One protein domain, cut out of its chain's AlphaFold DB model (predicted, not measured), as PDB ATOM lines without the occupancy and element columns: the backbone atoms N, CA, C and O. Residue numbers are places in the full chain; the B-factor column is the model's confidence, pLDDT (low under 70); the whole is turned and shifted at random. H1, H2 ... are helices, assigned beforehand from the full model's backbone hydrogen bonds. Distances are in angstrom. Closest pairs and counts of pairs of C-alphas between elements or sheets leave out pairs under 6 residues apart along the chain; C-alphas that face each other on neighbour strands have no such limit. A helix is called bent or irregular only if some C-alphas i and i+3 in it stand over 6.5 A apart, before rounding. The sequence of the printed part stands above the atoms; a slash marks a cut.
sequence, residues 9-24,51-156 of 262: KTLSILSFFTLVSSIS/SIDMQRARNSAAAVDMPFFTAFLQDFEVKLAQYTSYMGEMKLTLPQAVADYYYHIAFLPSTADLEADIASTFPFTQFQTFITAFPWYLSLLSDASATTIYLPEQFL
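Overview. This is residues 9 to 24 and 51 to 156 of the 262 residues of an uncharacterized protein of Naumovozyma castellii (strain ATCC 76901 / BCRC 22586 / CBS 4309 / NBRC 1992 / NRRL Y-12630) (UniProt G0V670). A long kinked helical arm, H2a, makes a spine along the longest axis, with H4 packed on one side of it and H6 and H7 on the other; past residue 78 the bent helix H2 turns a corner into its second arm, H2b. H3 and H5 stand apart from this spine and meet crosswise, while H1 packs along H3. The printed part has 122 residues with seven named helices, H1 to H7 in chain order, and no named strand: the class is all helix, and the packing is mostly crossed, the helices meeting at large angles. It is compact, with a radius of gyration of the C-alphas of 14.3 A, and spans 39 by 30 by 27 A.

Along the chain. Find C-alpha 9 at (-36.046, 21.287, -8.153); from there H1 runs through residues 9 to 20, 18.3 A long. Past the cut, C-alpha 51 at (-48.385, 52.184, -6.911) begins H2, residues 51 to 90, assigned as one helix by its hydrogen bonds but bent: C-alphas 78 and 81 are 8.3 A apart. Its arm H2a, residues 51 to 78, is 37.2 A long and irregular, with a kink of 57 degrees near residue 66 and C-alphas 64 and 67 standing 7.4 A apart; H2b is residues 81 to 90. Then come H3, residues 96 to 107, 17.3 A long, H4, residues 114 to 121, H5, residues 124 to 131, H6, residues 137 to 143, and H7, residues 152 to 155, which ends at C-alpha 155 (-58.161, 43.324, -5.147).

Arrangement. H2, taken whole, is the hub, touching four helices through H2a. Look at residues 55 to 66: they touch H4 at a steep tilt of 58 degrees, opposite ways, the closest C-alphas, of Asn 59 and Ala 119, 4.8 A apart. Residues 54 to 61 touch H7, with C-alphas of Arg 58 and Pro 152 closest at 4.6 A. Residues 68 to 72 touch H6 about perpendicular, at 88 degrees, Phe 72 and Leu 140 closest at 6.3 A between C-alphas. H1 and H2a only just touch, with 3 pairs of C-alphas within 8 A, the closest being those of Ser 12 and Glu 77, 6.7 A. H1 touches residues 102 to 107 of H3 at a shallow tilt of 31 degrees, opposite ways, the closest C-alphas, of Thr 10 and Ala 106, 5.5 A apart. H3 only just touches H5, with 3 such pairs, Val 98 and Phe 127 closest at 6.1 A between C-alphas. H2b touches no helix. Every O i to N i+4 pair is within hydrogen-bond range in H2b, H4, H5 and H6, against 22 of 24 in H2a, 7 of 8 in H3 and 1 of 8 in H1, where 4 of 9 O i to N i+3 pairs are; H7 is too short for an O i to N i+4 pair.

Size, cuts and confidence. The two C-alphas farthest apart, of Ile 52 and Glu 89, are 41.5 A apart. Residues 25 to 50 are not printed, and C-alphas 24 and 51 stand 32.8 A apart across this cut. Of the links printed whole, none is long. Mean pLDDT of the printed part is 88.5; residues 9 to 24 are under 70.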
ATOM      1  N   LYS A   9     -35.217  20.489  -7.228       51.62
ATOM      2  CA  LYS A   9     -36.046  21.287  -8.153       51.62
ATOM      3  C   LYS A   9     -35.245  22.080  -9.187       51.62
ATOM      4  O   LYS A   9     -35.743  22.347 -10.276       51.62
ATOM      5  N   THR A  10     -34.003  22.454  -8.880       50.00
ATOM      6  CA  THR A  10     -33.168  23.288  -9.764       50.00
ATOM      7  C   THR A  10     -32.702  22.540 -11.015       50.00
ATOM      8  O   THR A  10     -32.551  23.155 -12.068       50.00
ATOM      9  N   LEU A  11     -32.530  21.213 -10.950       51.03
ATOM     10  CA  LEU A  11     -32.070  20.421 -12.098       51.03
ATOM     11  C   LEU A  11     -33.152  20.194 -13.166       51.03
ATOM     12  O   LEU A  11     -32.826  20.187 -14.351       51.03
ATOM     13  N   SER A  12     -34.421  20.034 -12.778       51.56
ATOM     14  CA  SER A  12     -35.515  19.782 -13.733       51.56
ATOM     15  C   SER A  12     -35.856  21.032 -14.557       51.56
ATOM     16  O   SER A  12     -35.997  20.963 -15.783       51.56
ATOM     17  N   ILE A  13     -35.871  22.202 -13.900       51.56
ATOM     18  CA  ILE A  13     -36.211  23.498 -14.510       51.56
ATOM     19  C   ILE A  13     -35.192  23.897 -15.588       51.56
ATOM     20  O   ILE A  13     -35.592  24.383 -16.644       51.56
ATOM     21  N   LEU A  14     -33.893  23.629 -15.394       51.31
ATOM     22  CA  LEU A  14     -32.877  23.941 -16.407       51.31
ATOM     23  C   LEU A  14     -33.082  23.168 -17.724       51.31
ATOM     24  O   LEU A  14     -32.789  23.710 -18.788       51.31
ATOM     25  N   SER A  15     -33.616  21.938 -17.683       51.72
ATOM     26  CA  SER A  15     -33.826  21.137 -18.902       51.72
ATOM     27  C   SER A  15     -34.924  21.712 -19.807       51.72
ATOM     28  O   SER A  15     -34.780  21.698 -21.031       51.72
ATOM     29  N   PHE A  16     -35.972  22.294 -19.210       49.03
ATOM     30  CA  PHE A  16     -37.103  22.889 -19.923       49.03
ATOM     31  C   PHE A  16     -36.690  24.099 -20.772       49.03
ATOM     32  O   PHE A  16     -37.164  24.268 -21.894       49.03
ATOM     33  N   PHE A  17     -35.768  24.925 -20.269       49.16
ATOM     34  CA  PHE A  17     -35.377  26.166 -20.941       49.16
ATOM     35  C   PHE A  17     -34.552  25.940 -22.203       49.16
ATOM     36  O   PHE A  17     -34.776  26.631 -23.194       49.16
ATOM     37  N   THR A  18     -33.680  24.930 -22.224       49.62
ATOM     38  CA  THR A  18     -32.926  24.586 -23.439       49.62
ATOM     39  C   THR A  18     -33.833  24.224 -24.618       49.62
ATOM     40  O   THR A  18     -33.457  24.459 -25.761       49.62
ATOM     41  N   LEU A  19     -35.030  23.689 -24.355       46.94
ATOM     42  CA  LEU A  19     -35.991  23.322 -25.397       46.94
ATOM     43  C   LEU A  19     -36.755  24.542 -25.947       46.94
ATOM     44  O   LEU A  19     -37.073  24.587 -27.133       46.94
ATOM     45  N   VAL A  20     -37.045  25.540 -25.103       48.91
ATOM     46  CA  VAL A  20     -37.838  26.725 -25.484       48.91
ATOM     47  C   VAL A  20     -36.977  27.807 -26.149       48.91
ATOM     48  O   VAL A  20     -37.459  28.498 -27.042       48.91
ATOM     49  N   SER A  21     -35.687  27.918 -25.809       47.78
ATOM     50  CA  SER A  21     -34.781  28.915 -26.408       47.78
ATOM     51  C   SER A  21     -34.498  28.721 -27.908       47.78
ATOM     52  O   SER A  21     -33.946  29.623 -28.532       47.78
ATOM     53  N   SER A  22     -34.893  27.595 -28.513       46.59
ATOM     54  CA  SER A  22     -34.777  27.375 -29.966       46.59
ATOM     55  C   SER A  22     -35.880  28.047 -30.795       46.59
ATOM     56  O   SER A  22     -35.848  27.964 -32.022       46.59
ATOM     57  N   ILE A  23     -36.848  28.723 -30.168       45.44
ATOM     58  CA  ILE A  23     -37.982  29.336 -30.861       45.44
ATOM     59  C   ILE A  23     -38.000  30.836 -30.533       45.44
ATOM     60  O   ILE A  23     -38.199  31.225 -29.390       45.44
ATOM     61  N   SER A  24     -37.804  31.671 -31.554       40.94
ATOM     62  CA  SER A  24     -37.916  33.141 -31.533       40.94
ATOM     63  C   SER A  24     -36.770  33.938 -30.901       40.94
ATOM     64  O   SER A  24     -36.892  34.551 -29.845       40.94
ATOM     65  N   SER A  51     -49.354  53.292  -6.953       83.44
ATOM     66  CA  SER A  51     -48.385  52.184  -6.911       83.44
ATOM     67  C   SER A  51     -48.453  51.362  -5.613       83.44
ATOM     68  O   SER A  51     -48.275  50.147  -5.648       83.44
ATOM     69  N   ILE A  52     -48.785  51.999  -4.483       86.50
ATOM     70  CA  ILE A  52     -48.956  51.341  -3.179       86.50
ATOM     71  C   ILE A  52     -50.182  50.421  -3.175       86.50
ATOM     72  O   ILE A  52     -50.102  49.294  -2.683       86.50
ATOM     73  N   ASP A  53     -51.304  50.876  -3.732       91.12
ATOM     74  CA  ASP A  53     -52.530  50.079  -3.802       91.12
ATOM     75  C   ASP A  53     -52.345  48.892  -4.744       91.12
ATOM     76  O   ASP A  53     -52.770  47.785  -4.421       91.12
ATOM     77  N   MET A  54     -51.621  49.092  -5.851       93.44
ATOM     78  CA  MET A  54     -51.248  48.004  -6.754       93.44
ATOM     79  C   MET A  54     -50.359  46.969  -6.063       93.44
ATOM     80  O   MET A  54     -50.612  45.774  -6.180       93.44
ATOM     81  N   GLN A  55     -49.350  47.395  -5.296       95.25
ATOM     82  CA  GLN A  55     -48.505  46.449  -4.565       95.25
ATOM     83  C   GLN A  55     -49.309  45.666  -3.521       95.25
ATOM     84  O   GLN A  55     -49.143  44.455  -3.400       95.25
ATOM     85  N   ARG A  56     -50.217  46.327  -2.793       95.44
ATOM     86  CA  ARG A  56     -51.117  45.644  -1.852       95.44
ATOM     87  C   ARG A  56     -52.004  44.628  -2.571       95.44
ATOM     88  O   ARG A  56     -52.143  43.510  -2.089       95.44
ATOM     89  N   ALA A  57     -52.566  44.996  -3.717       96.38
ATOM     90  CA  ALA A  57     -53.359  44.108  -4.557       96.38
ATOM     91  C   ALA A  57     -52.562  42.882  -5.032       96.38
ATOM     92  O   ALA A  57     -53.059  41.761  -4.955       96.38
ATOM     93  N   ARG A  58     -51.312  43.080  -5.465       97.44
ATOM     94  CA  ARG A  58     -50.411  41.989  -5.861       97.44
ATOM     95  C   ARG A  58     -50.085  41.061  -4.695       97.44
ATOM     96  O   ARG A  58     -50.112  39.849  -4.880       97.44
ATOM     97  N   ASN A  59     -49.841  41.609  -3.503       97.62
ATOM     98  CA  ASN A  59     -49.642  40.809  -2.292       97.62
ATOM     99  C   ASN A  59     -50.887  39.962  -1.980       97.62
ATOM    100  O   ASN A  59     -50.762  38.775  -1.707       97.62
ATOM    101  N   SER A  60     -52.086  40.546  -2.068       97.44
ATOM    102  CA  SER A  60     -53.337  39.811  -1.845       97.44
ATOM    103  C   SER A  60     -53.545  38.689  -2.866       97.44
ATOM    104  O   SER A  60     -53.914  37.586  -2.477       97.44
ATOM    105  N   ALA A  61     -53.273  38.947  -4.149       97.56
ATOM    106  CA  ALA A  61     -53.357  37.926  -5.192       97.56
ATOM    107  C   ALA A  61     -52.358  36.787  -4.949       97.56
ATOM    108  O   ALA A  61     -52.749  35.624  -4.936       97.56
ATOM    109  N   ALA A  62     -51.093  37.114  -4.665       97.75
ATOM    110  CA  ALA A  62     -50.064  36.121  -4.360       97.75
ATOM    111  C   ALA A  62     -50.452  35.231  -3.170       97.75
ATOM    112  O   ALA A  62     -50.364  34.011  -3.273       97.75
ATOM    113  N   ALA A  63     -50.936  35.832  -2.078       97.62
ATOM    114  CA  ALA A  63     -51.341  35.112  -0.876       97.62
ATOM    115  C   ALA A  63     -52.508  34.144  -1.134       97.62
ATOM    116  O   ALA A  63     -52.485  32.998  -0.678       97.62
ATOM    117  N   VAL A  64     -53.530  34.587  -1.875       97.88
ATOM    118  CA  VAL A  64     -54.712  33.764  -2.186       97.88
ATOM    119  C   VAL A  64     -54.367  32.632  -3.156       97.88
ATOM    120  O   VAL A  64     -54.830  31.507  -2.966       97.88
ATOM    121  N   ASP A  65     -53.523  32.897  -4.154       97.94
ATOM    122  CA  ASP A  65     -53.192  31.937  -5.212       97.94
ATOM    123  C   ASP A  65     -51.995  31.029  -4.878       97.94
ATOM    124  O   ASP A  65     -51.660  30.123  -5.645       97.94
ATOM    125  N   MET A  66     -51.345  31.212  -3.725       96.38
ATOM    126  CA  MET A  66     -50.167  30.432  -3.332       96.38
ATOM    127  C   MET A  66     -50.387  28.902  -3.333       96.38
ATOM    128  O   MET A  66     -49.500  28.168  -3.797       96.38
ATOM    129  N   PRO A  67     -51.546  28.367  -2.886       96.19
ATOM    130  CA  PRO A  67     -51.841  26.941  -3.021       96.19
ATOM    131  C   PRO A  67     -51.844  26.477  -4.483       96.19
ATOM    132  O   PRO A  67     -51.284  25.423  -4.790       96.19
ATOM    133  N   PHE A  68     -52.396  27.290  -5.391       97.56
ATOM    134  CA  PHE A  68     -52.411  27.000  -6.823       97.56
ATOM    135  C   PHE A  68     -51.002  27.000  -7.410       97.56
ATOM    136  O   PHE A  68     -50.629  26.039  -8.079       97.56
ATOM    137  N   PHE A  69     -50.187  28.017  -7.119       95.44
ATOM    138  CA  PHE A  69     -48.799  28.061  -7.591       95.44
ATOM    139  C   PHE A  69     -47.990  26.856  -7.123       95.44
ATOM    140  O   PHE A  69     -47.228  26.281  -7.896       95.44
ATOM    141  N   THR A  70     -48.184  26.429  -5.876       91.81
ATOM    142  CA  THR A  70     -47.494  25.254  -5.336       91.81
ATOM    143  C   THR A  70     -47.921  23.972  -6.053       91.81
ATOM    144  O   THR A  70     -47.058  23.185  -6.449       91.81
ATOM    145  N   ALA A  71     -49.229  23.776  -6.257       94.44
ATOM    146  CA  ALA A  71     -49.769  22.625  -6.981       94.44
ATOM    147  C   ALA A  71     -49.284  22.598  -8.435       94.44
ATOM    148  O   ALA A  71     -48.811  21.572  -8.921       94.44
ATOM    149  N   PHE A  72     -49.323  23.747  -9.106       95.25
ATOM    150  CA  PHE A  72     -48.858  23.897 -10.474       95.25
ATOM    151  C   PHE A  72     -47.362  23.612 -10.621       95.25
ATOM    152  O   PHE A  72     -46.996  22.826 -11.485       95.25
ATOM    153  N   LEU A  73     -46.495  24.179  -9.775       91.56
ATOM    154  CA  LEU A  73     -45.051  23.921  -9.847       91.56
ATOM    155  C   LEU A  73     -44.727  22.433  -9.656       91.56
ATOM    156  O   LEU A  73     -43.846  21.904 -10.330       91.56
ATOM    157  N   GLN A  74     -45.452  21.754  -8.764       90.62
ATOM    158  CA  GLN A  74     -45.294  20.320  -8.541       90.62
ATOM    159  C   GLN A  74     -45.786  19.488  -9.736       90.62
ATOM    160  O   GLN A  74     -45.115  18.542 -10.145       90.62
ATOM    161  N   ASP A  75     -46.948  19.821 -10.300       94.25
ATOM    162  CA  ASP A  75     -47.498  19.129 -11.468       94.25
ATOM    163  C   ASP A  75     -46.629  19.340 -12.712       94.25
ATOM    164  O   ASP A  75     -46.301  18.385 -13.416       94.25
ATOM    165  N   PHE A  76     -46.193  20.578 -12.938       91.31
ATOM    166  CA  PHE A  76     -45.345  20.972 -14.054       91.31
ATOM    167  C   PHE A  76     -43.998  20.242 -14.038       91.31
ATOM    168  O   PHE A  76     -43.552  19.760 -15.077       91.31
ATOM    169  N   GLU A  77     -43.382  20.081 -12.864       85.69
ATOM    170  CA  GLU A  77     -42.136  19.321 -12.703       85.69
ATOM    171  C   GLU A  77     -42.294  17.854 -13.133       85.69
ATOM    172  O   GLU A  77     -41.424  17.302 -13.807       85.69
ATOM    173  N   VAL A  78     -43.416  17.223 -12.778       92.00
ATOM    174  CA  VAL A  78     -43.663  15.801 -13.059       92.00
ATOM    175  C   VAL A  78     -44.159  15.577 -14.488       92.00
ATOM    176  O   VAL A  78     -43.853  14.554 -15.104       92.00
ATOM    177  N   LYS A  79     -44.934  16.517 -15.031       93.75
ATOM    178  CA  LYS A  79     -45.615  16.387 -16.326       93.75
ATOM    179  C   LYS A  79     -45.032  17.284 -17.406       93.75
ATOM    180  O   LYS A  79     -45.686  17.502 -18.423       93.75
ATOM    181  N   LEU A  80     -43.798  17.751 -17.240       89.31
ATOM    182  CA  LEU A  80     -43.129  18.671 -18.158       89.31
ATOM    183  C   LEU A  80     -43.291  18.284 -19.638       89.31
ATOM    184  O   LEU A  80     -43.704  19.100 -20.458       89.31
ATOM    185  N   ALA A  81     -43.053  17.008 -19.956       91.69
ATOM    186  CA  ALA A  81     -43.180  16.471 -21.311       91.69
ATOM    187  C   ALA A  81     -44.608  16.590 -21.884       91.69
ATOM    188  O   ALA A  81     -44.785  16.791 -23.086       91.69
ATOM    189  N   GLN A  82     -45.637  16.482 -21.037       95.75
ATOM    190  CA  GLN A  82     -47.033  16.647 -21.447       95.75
ATOM    191  C   GLN A  82     -47.344  18.114 -21.749       95.75
ATOM    192  O   GLN A  82     -47.954  18.393 -22.781       95.75
ATOM    193  N   TYR A  83     -46.870  19.051 -20.914       94.38
ATOM    194  CA  TYR A  83     -46.994  20.487 -21.187       94.38
ATOM    195  C   TYR A  83     -46.341  20.843 -22.524       94.38
ATOM    196  O   TYR A  83     -46.995  21.437 -23.378       94.38
ATOM    197  N   THR A  84     -45.091  20.427 -22.753       91.81
ATOM    198  CA  THR A  84     -44.378  20.733 -24.005       91.81
ATOM    199  C   THR A  84     -45.047  20.110 -25.224       91.81
ATOM    200  O   THR A  84     -45.181  20.771 -26.252       91.81
ATOM    201  N   SER A  85     -45.490  18.852 -25.115       95.81
ATOM    202  CA  SER A  85     -46.175  18.164 -26.212       95.81
ATOM    203  C   SER A  85     -47.464  18.892 -26.589       95.81
ATOM    204  O   SER A  85     -47.682  19.186 -27.762       95.81
ATOM    205  N   TYR A  86     -48.282  19.243 -25.592       96.88
ATOM    206  CA  TYR A  86     -49.535  19.959 -25.810       96.88
ATOM    207  C   TYR A  86     -49.304  21.355 -26.398       96.88
ATOM    208  O   TYR A  86     -50.001  21.760 -27.325       96.88
ATOM    209  N   MET A  87     -48.287  22.080 -25.921       95.50
ATOM    210  CA  MET A  87     -47.918  23.381 -26.487       95.50
ATOM    211  C   MET A  87     -47.519  23.277 -27.961       95.50
ATOM    212  O   MET A  87     -47.958  24.092 -28.773       95.50
ATOM    213  N   GLY A  88     -46.732  22.261 -28.328       94.19
ATOM    214  CA  GLY A  88     -46.315  22.027 -29.713       94.19
ATOM    215  C   GLY A  88     -47.472  21.642 -30.646       94.19
ATOM    216  O   GLY A  88     -47.513  22.097 -31.798       94.19
ATOM    217  N   GLU A  89     -48.414  20.842 -30.140       96.94
ATOM    218  CA  GLU A  89     -49.634  20.430 -30.844       96.94
ATOM    219  C   GLU A  89     -50.579  21.618 -31.066       96.94
ATOM    220  O   GLU A  89     -50.959  21.907 -32.199       96.94
ATOM    221  N   MET A  90     -50.875  22.366 -30.002       96.44
ATOM    222  CA  MET A  90     -51.826  23.482 -30.014       96.44
ATOM    223  C   MET A  90     -51.219  24.817 -30.459       96.44
ATOM    224  O   MET A  90     -51.910  25.834 -30.465       96.44
ATOM    225  N   LYS A  91     -49.931  24.833 -30.824       95.25
ATOM    226  CA  LYS A  91     -49.176  26.049 -31.182       95.25
ATOM    227  C   LYS A  91     -49.241  27.131 -30.099       95.25
ATOM    228  O   LYS A  91     -49.225  28.325 -30.400       95.25
ATOM    229  N   LEU A  92     -49.292  26.712 -28.837       93.06
ATOM    230  CA  LEU A  92     -49.208  27.626 -27.706       93.06
ATOM    231  C   LEU A  92     -47.760  28.071 -27.532       93.06
ATOM    232  O   LEU A  92     -46.833  27.261 -27.563       93.06
ATOM    233  N   THR A  93     -47.577  29.364 -27.312       92.00
ATOM    234  CA  THR A  93     -46.276  29.949 -26.993       92.00
ATOM    235  C   THR A  93     -46.224  30.268 -25.506       92.00
ATOM    236  O   THR A  93     -47.202  30.746 -24.930       92.00
ATOM    237  N   LEU A  94     -45.092  29.969 -24.864       91.69
ATOM    238  CA  LEU A  94     -44.859  30.380 -23.483       91.69
ATOM    239  C   LEU A  94     -44.653  31.900 -23.479       91.69
ATOM    240  O   LEU A  94     -43.733  32.364 -24.155       91.69
ATOM    241  N   PRO A  95     -45.455  32.694 -22.746       95.69
ATOM    242  CA  PRO A  95     -45.214  34.126 -22.678       95.69
ATOM    243  C   PRO A  95     -43.827  34.407 -22.099       95.69
ATOM    244  O   PRO A  95     -43.483  33.867 -21.046       95.69
ATOM    245  N   GLN A  96     -43.062  35.289 -22.747       94.31
ATOM    246  CA  GLN A  96     -41.679  35.579 -22.355       94.31
ATOM    247  C   GLN A  96     -41.561  35.945 -20.871       94.31
ATOM    248  O   GLN A  96     -40.744  35.372 -20.169       94.31
ATOM    249  N   ALA A  97     -42.446  36.807 -20.360       95.25
ATOM    250  CA  ALA A  97     -42.429  37.201 -18.951       95.25
ATOM    251  C   ALA A  97     -42.616  36.010 -17.990       95.25
ATOM    252  O   ALA A  97     -42.030  35.987 -16.910       95.25
ATOM    253  N   VAL A  98     -43.426  35.013 -18.374       94.31
ATOM    254  CA  VAL A  98     -43.626  33.787 -17.582       94.31
ATOM    255  C   VAL A  98     -42.349  32.951 -17.610       94.31
ATOM    256  O   VAL A  98     -41.911  32.482 -16.565       94.31
ATOM    257  N   ALA A  99     -41.724  32.812 -18.782       90.69
ATOM    258  CA  ALA A  99     -40.434  32.144 -18.928       90.69
ATOM    259  C   ALA A  99     -39.345  32.828 -18.074       90.69
ATOM    260  O   ALA A  99     -38.656  32.173 -17.298       90.69
ATOM    261  N   ASP A 100     -39.242  34.153 -18.133       92.56
ATOM    262  CA  ASP A 100     -38.265  34.920 -17.357       92.56
ATOM    263  C   ASP A 100     -38.457  34.718 -15.847       92.56
ATOM    264  O   ASP A 100     -37.489  34.516 -15.113       92.56
ATOM    265  N   TYR A 101     -39.707  34.698 -15.375       93.69
ATOM    266  CA  TYR A 101     -40.005  34.438 -13.966       93.69
ATOM    267  C   TYR A 101     -39.628  33.012 -13.537       93.69
ATOM    268  O   TYR A 101     -39.082  32.792 -12.457       93.69
ATOM    269  N   TYR A 102     -39.867  32.021 -14.390       88.25
ATOM    270  CA  TYR A 102     -39.442  30.648 -14.126       88.25
ATOM    271  C   TYR A 102     -37.926  30.499 -14.038       88.25
ATOM    272  O   TYR A 102     -37.425  29.772 -13.176       88.25
ATOM    273  N   TYR A 103     -37.200  31.204 -14.909       86.94
ATOM    274  CA  TYR A 103     -35.752  31.294 -14.823       86.94
ATOM    275  C   TYR A 103     -35.345  31.915 -13.484       86.94
ATOM    276  O   TYR A 103     -34.528  31.334 -12.780       86.94
ATOM    277  N   HIS A 104     -35.978  33.019 -13.079       90.50
ATOM    278  CA  HIS A 104     -35.749  33.671 -11.786       90.50
ATOM    279  C   HIS A 104     -35.942  32.727 -10.587       90.50
ATOM    280  O   HIS A 104     -35.045  32.639  -9.747       90.50
ATOM    281  N   ILE A 105     -37.021  31.930 -10.546       87.50
ATOM    282  CA  ILE A 105     -37.246  30.953  -9.461       87.50
ATOM    283  C   ILE A 105     -36.085  29.956  -9.337       87.50
ATOM    284  O   ILE A 105     -35.729  29.568  -8.224       87.50
ATOM    285  N   ALA A 106     -35.469  29.543 -10.448       83.31
ATOM    286  CA  ALA A 106     -34.360  28.588 -10.419       83.31
ATOM    287  C   ALA A 106     -33.111  29.128  -9.693       83.31
ATOM    288  O   ALA A 106     -32.293  28.335  -9.225       83.31
ATOM    289  N   PHE A 107     -32.974  30.453  -9.567       88.44
ATOM    290  CA  PHE A 107     -31.876  31.107  -8.845       88.44
ATOM    291  C   PHE A 107     -32.266  31.581  -7.446       88.44
ATOM    292  O   PHE A 107     -31.399  32.052  -6.704       88.44
ATOM    293  N   LEU A 108     -33.537  31.450  -7.055       85.31
ATOM    294  CA  LEU A 108     -33.951  31.808  -5.709       85.31
ATOM    295  C   LEU A 108     -33.300  30.869  -4.683       85.31
ATOM    296  O   LEU A 108     -33.283  29.646  -4.864       85.31
ATOM    297  N   PRO A 109     -32.775  31.409  -3.569       89.38
ATOM    298  CA  PRO A 109     -32.298  30.567  -2.488       89.38
ATOM    299  C   PRO A 109     -33.464  29.754  -1.917       89.38
ATOM    300  O   PRO A 109     -34.597  30.219  -1.854       89.38
ATOM    301  N   SER A 110     -33.178  28.556  -1.407       84.31
ATOM    302  CA  SER A 110     -34.202  27.698  -0.776       84.31
ATOM    303  C   SER A 110     -34.918  28.329   0.431       84.31
ATOM    304  O   SER A 110     -35.944  27.819   0.869       84.31
ATOM    305  N   THR A 111     -34.373  29.423   0.972       90.19
ATOM    306  CA  THR A 111     -34.940  30.222   2.066       90.19
ATOM    307  C   THR A 111     -35.705  31.456   1.582       90.19
ATOM    308  O   THR A 111     -36.100  32.269   2.414       90.19
ATOM    309  N   ALA A 112     -35.846  31.658   0.268       92.06
ATOM    310  CA  ALA A 112     -36.586  32.785  -0.284       92.06
ATOM    311  C   ALA A 112     -38.067  32.706   0.095       92.06
ATOM    312  O   ALA A 112     -38.665  31.628   0.121       92.06
ATOM    313  N   ASP A 113     -38.654  33.872   0.342       95.12
ATOM    314  CA  ASP A 113     -40.095  34.015   0.482       95.12
ATOM    315  C   ASP A 113     -40.726  34.047  -0.914       95.12
ATOM    316  O   ASP A 113     -40.737  35.076  -1.593       95.12
ATOM    317  N   LEU A 114     -41.197  32.883  -1.361       92.88
ATOM    318  CA  LEU A 114     -41.798  32.722  -2.681       92.88
ATOM    319  C   LEU A 114     -43.077  33.555  -2.835       92.88
ATOM    320  O   LEU A 114     -43.338  34.051  -3.923       92.88
ATOM    321  N   GLU A 115     -43.864  33.735  -1.772       96.00
ATOM    322  CA  GLU A 115     -45.101  34.519  -1.839       96.00
ATOM    323  C   GLU A 115     -44.785  35.998  -2.081       96.00
ATOM    324  O   GLU A 115     -45.348  36.623  -2.985       96.00
ATOM    325  N   ALA A 116     -43.823  36.543  -1.330       96.19
ATOM    326  CA  ALA A 116     -43.357  37.913  -1.522       96.19
ATOM    327  C   ALA A 116     -42.732  38.119  -2.914       96.19
ATOM    328  O   ALA A 116     -42.943  39.158  -3.547       96.19
ATOM    329  N   ASP A 117     -41.991  37.128  -3.410       96.50
ATOM    330  CA  ASP A 117     -41.384  37.174  -4.738       96.50
ATOM    331  C   ASP A 117     -42.432  37.162  -5.861       96.50
ATOM    332  O   ASP A 117     -42.386  38.012  -6.760       96.50
ATOM    333  N   ILE A 118     -43.443  36.289  -5.745       96.62
ATOM    334  CA  ILE A 118     -44.594  36.249  -6.653       96.62
ATOM    335  C   ILE A 118     -45.281  37.617  -6.660       96.62
ATOM    336  O   ILE A 118     -45.495  38.228  -7.712       96.62
ATOM    337  N   ALA A 119     -45.578  38.149  -5.476       97.44
ATOM    338  CA  ALA A 119     -46.213  39.449  -5.356       97.44
ATOM    339  C   ALA A 119     -45.386  40.563  -6.014       97.44
ATOM    340  O   ALA A 119     -45.950  41.481  -6.605       97.44
ATOM    341  N   SER A 120     -44.056  40.492  -5.980       96.81
ATOM    342  CA  SER A 120     -43.194  41.525  -6.557       96.81
ATOM    343  C   SER A 120     -43.031  41.409  -8.072       96.81
ATOM    344  O   SER A 120     -43.088  42.422  -8.766       96.81
ATOM    345  N   THR A 121     -42.800  40.208  -8.602       96.38
ATOM    346  CA  THR A 121     -42.276  40.051  -9.973       96.38
ATOM    347  C   THR A 121     -43.143  39.186 -10.881       96.38
ATOM    348  O   THR A 121     -42.993  39.248 -12.102       96.38
ATOM    349  N   PHE A 122     -44.108  38.440 -10.332       97.50
ATOM    350  CA  PHE A 122     -44.883  37.487 -11.116       97.50
ATOM    351  C   PHE A 122     -45.760  38.148 -12.196       97.50
ATOM    352  O   PHE A 122     -46.492  39.108 -11.903       97.50
ATOM    353  N   PRO A 123     -45.764  37.629 -13.435       97.69
ATOM    354  CA  PRO A 123     -46.620  38.115 -14.515       97.69
ATOM    355  C   PRO A 123     -48.023  37.481 -14.451       97.69
ATOM    356  O   PRO A 123     -48.379  36.648 -15.287       97.69
ATOM    357  N   PHE A 124     -48.828  37.876 -13.456       97.75
ATOM    358  CA  PHE A 124     -50.163  37.312 -13.183       97.75
ATOM    359  C   PHE A 124     -51.049  37.187 -14.430       97.75
ATOM    360  O   PHE A 124     -51.565  36.108 -14.718       97.75
ATOM    361  N   THR A 125     -51.198  38.263 -15.205       97.62
ATOM    362  CA  THR A 125     -52.099  38.306 -16.367       97.62
ATOM    363  C   THR A 125     -51.664  37.348 -17.476       97.62
ATOM    364  O   THR A 125     -52.474  36.585 -18.012       97.62
ATOM    365  N   GLN A 126     -50.374  37.364 -17.824       98.00
ATOM    366  CA  GLN A 126     -49.808  36.502 -18.860       98.00
ATOM    367  C   GLN A 126     -49.883  35.042 -18.428       98.00
ATOM    368  O   GLN A 126     -50.232  34.181 -19.232       98.00
ATOM    369  N   PHE A 127     -49.598  34.773 -17.153       97.69
ATOM    370  CA  PHE A 127     -49.681  33.434 -16.606       97.69
ATOM    371  C   PHE A 127     -51.107  32.892 -16.615       97.69
ATOM    372  O   PHE A 127     -51.314  31.791 -17.111       97.69
ATOM    373  N   GLN A 128     -52.090  33.656 -16.133       97.50
ATOM    374  CA  GLN A 128     -53.490  33.231 -16.125       97.50
ATOM    375  C   GLN A 128     -53.978  32.915 -17.546       97.50
ATOM    376  O   GLN A 128     -54.590  31.876 -17.784       97.50
ATOM    377  N   THR A 129     -53.647  33.773 -18.514       96.25
ATOM    378  CA  THR A 129     -53.989  33.552 -19.928       96.25
ATOM    379  C   THR A 129     -53.335  32.282 -20.475       96.25
ATOM    380  O   THR A 129     -53.971  31.504 -21.178       96.25
ATOM    381  N   PHE A 130     -52.068  32.050 -20.137       96.94
ATOM    382  CA  PHE A 130     -51.328  30.874 -20.578       96.94
ATOM    383  C   PHE A 130     -51.863  29.581 -19.955       96.94
ATOM    384  O   PHE A 130     -52.150  28.623 -20.668       96.94
ATOM    385  N   ILE A 131     -52.015  29.541 -18.631       97.00
ATOM    386  CA  ILE A 131     -52.339  28.305 -17.916       97.00
ATOM    387  C   ILE A 131     -53.778  27.846 -18.171       97.00
ATOM    388  O   ILE A 131     -54.040  26.648 -18.220       97.00
ATOM    389  N   THR A 132     -54.700  28.781 -18.413       97.50
ATOM    390  CA  THR A 132     -56.101  28.470 -18.741       97.50
ATOM    391  C   THR A 132     -56.272  27.802 -20.107       97.50
ATOM    392  O   THR A 132     -57.311  27.194 -20.352       97.50
ATOM    393  N   ALA A 133     -55.259  27.852 -20.980       97.44
ATOM    394  CA  ALA A 133     -55.277  27.154 -22.264       97.44
ATOM    395  C   ALA A 133     -55.074  25.632 -22.134       97.44
ATOM    396  O   ALA A 133     -55.316  24.903 -23.094       97.44
ATOM    397  N   PHE A 134     -54.631  25.135 -20.973       97.62
ATOM    398  CA  PHE A 134     -54.355  23.715 -20.772       97.62
ATOM    399  C   PHE A 134     -55.590  22.951 -20.274       97.62
ATOM    400  O   PHE A 134     -56.270  23.400 -19.348       97.62
ATOM    401  N   PRO A 135     -55.857  21.739 -20.794       97.75
ATOM    402  CA  PRO A 135     -57.070  20.989 -20.470       97.75
ATOM    403  C   PRO A 135     -57.099  20.497 -19.017       97.75
ATOM    404  O   PRO A 135     -58.168  20.244 -18.468       97.75
ATOM    405  N   TRP A 136     -55.939  20.386 -18.369       96.94
ATOM    406  CA  TRP A 136     -55.820  19.997 -16.964       96.94
ATOM    407  C   TRP A 136     -55.833  21.186 -15.988       96.94
ATOM    408  O   TRP A 136     -55.717  20.970 -14.784       96.94
ATOM    409  N   TYR A 137     -56.030  22.427 -16.452       97.50
ATOM    410  CA  TYR A 137     -56.124  23.607 -15.579       97.50
ATOM    411  C   TYR A 137     -57.177  23.454 -14.471       97.50
ATOM    412  O   TYR A 137     -56.911  23.749 -13.308       97.50
ATOM    413  N   LEU A 138     -58.356  22.918 -14.805       97.94
ATOM    414  CA  LEU A 138     -59.417  22.673 -13.821       97.94
ATOM    415  C   LEU A 138     -59.011  21.634 -12.765       97.94
ATOM    416  O   LEU A 138     -59.428  21.738 -11.614       97.94
ATOM    417  N   SER A 139     -58.178  20.656 -13.138       97.88
ATOM    418  CA  SER A 139     -57.621  19.691 -12.183       97.88
ATOM    419  C   SER A 139     -56.686  20.388 -11.200       97.88
ATOM    420  O   SER A 139     -56.803  20.160 -10.003       97.88
ATOM    421  N   LEU A 140     -55.821  21.289 -11.680       97.19
ATOM    422  CA  LEU A 140     -54.917  22.062 -10.820       97.19
ATOM    423  C   LEU A 140     -55.675  22.961  -9.840       97.19
ATOM    424  O   LEU A 140     -55.306  23.053  -8.672       97.19
ATOM    425  N   LEU A 141     -56.747  23.606 -10.306       97.81
ATOM    426  CA  LEU A 141     -57.636  24.383  -9.444       97.81
ATOM    427  C   LEU A 141     -58.254  23.505  -8.350       97.81
ATOM    428  O   LEU A 141     -58.205  23.866  -7.175       97.81
ATOM    429  N   SER A 142     -58.762  22.328  -8.723       97.94
ATOM    430  CA  SER A 142     -59.313  21.360  -7.772       97.94
ATOM    431  C   SER A 142     -58.272  20.912  -6.741       97.94
ATOM    432  O   SER A 142     -58.566  20.903  -5.546       97.94
ATOM    433  N   ASP A 143     -57.053  20.586  -7.175       96.38
ATOM    434  CA  ASP A 143     -55.962  20.148  -6.294       96.38
ATOM    435  C   ASP A 143     -55.546  21.251  -5.310       96.38
ATOM    436  O   ASP A 143     -55.212  20.980  -4.154       96.38
ATOM    437  N   ALA A 144     -55.633  22.509  -5.740       96.50
ATOM    438  CA  ALA A 144     -55.366  23.684  -4.921       96.50
ATOM    439  C   ALA A 144     -56.554  24.129  -4.052       96.50
ATOM    440  O   ALA A 144     -56.421  25.088  -3.295       96.50
ATOM    441  N   SER A 145     -57.715  23.469  -4.158       97.56
ATOM    442  CA  SER A 145     -58.981  23.940  -3.572       97.56
ATOM    443  C   SER A 145     -59.337  25.382  -3.976       97.56
ATOM    444  O   SER A 145     -59.956  26.121  -3.210       97.56
ATOM    445  N   ALA A 146     -58.946  25.779  -5.187       95.50
ATOM    446  CA  ALA A 146     -59.211  27.082  -5.778       95.50
ATOM    447  C   ALA A 146     -60.310  26.971  -6.843       95.50
ATOM    448  O   ALA A 146     -60.492  25.934  -7.479       95.50
ATOM    449  N   THR A 147     -61.053  28.052  -7.064       96.94
ATOM    450  CA  THR A 147     -62.053  28.135  -8.145       96.94
ATOM    451  C   THR A 147     -61.530  28.892  -9.360       96.94
ATOM    452  O   THR A 147     -62.012  28.689 -10.472       96.94
ATOM    453  N   THR A 148     -60.545  29.762  -9.154       96.75
ATOM    454  CA  THR A 148     -59.842  30.534 -10.175       96.75
ATOM    455  C   THR A 148     -58.506  31.008  -9.611       96.75
ATOM    456  O   THR A 148     -58.322  31.015  -8.396       96.75
ATOM    457  N   ILE A 149     -57.608  31.439 -10.495       96.81
ATOM    458  CA  ILE A 149     -56.491  32.325 -10.150       96.81
ATOM    459  C   ILE A 149     -57.032  33.752 -10.099       96.81
ATOM    460  O   ILE A 149     -57.814  34.128 -10.984       96.81
ATOM    461  N   TYR A 150     -56.618  34.536  -9.110       97.31
ATOM    462  CA  TYR A 150     -56.994  35.934  -8.990       97.31
ATOM    463  C   TYR A 150     -55.935  36.863  -9.589       97.31
ATOM    464  O   TYR A 150     -54.727  36.696  -9.444       97.31
ATOM    465  N   LEU A 151     -56.400  37.899 -10.277       97.38
ATOM    466  CA  LEU A 151     -55.532  38.964 -10.755       97.38
ATOM    467  C   LEU A 151     -55.423  40.074  -9.700       97.38
ATOM    468  O   LEU A 151     -56.416  40.365  -9.026       97.38
ATOM    469  N   PRO A 152     -54.266  40.752  -9.577       96.69
ATOM    470  CA  PRO A 152     -54.101  41.885  -8.666       96.69
ATOM    471  C   PRO A 152     -55.204  42.943  -8.811       96.69
ATOM    472  O   PRO A 152     -55.728  43.444  -7.819       96.69
ATOM    473  N   GLU A 153     -55.633  43.233 -10.037       94.69
ATOM    474  CA  GLU A 153     -56.669  44.220 -10.341       94.69
ATOM    475  C   GLU A 153     -58.006  43.922  -9.641       94.69
ATOM    476  O   GLU A 153     -58.770  44.843  -9.363       94.69
ATOM    477  N   GLN A 154     -58.277  42.658  -9.301       94.31
ATOM    478  CA  GLN A 154     -59.497  42.239  -8.601       94.31
ATOM    479  C   GLN A 154     -59.483  42.578  -7.104       94.31
ATOM    480  O   GLN A 154     -60.534  42.573  -6.466       94.31
ATOM    481  N   PHE A 155     -58.316  42.900  -6.541       94.38
ATOM    482  CA  PHE A 155     -58.161  43.324  -5.147       94.38
ATOM    483  C   PHE A 155     -58.119  44.842  -4.984       94.38
ATOM    484  O   PHE A 155     -58.051  45.344  -3.858       94.38
ATOM    485  N   LEU A 156     -58.165  45.592  -6.084       91.88
ATOM    486  CA  LEU A 156     -58.276  47.038  -6.021       91.88
ATOM    487  C   LEU A 156     -59.692  47.400  -5.585       91.88
ATOM    488  O   LEU A 156     -60.652  47.312  -6.350       91.88
TER     489      LEU A 156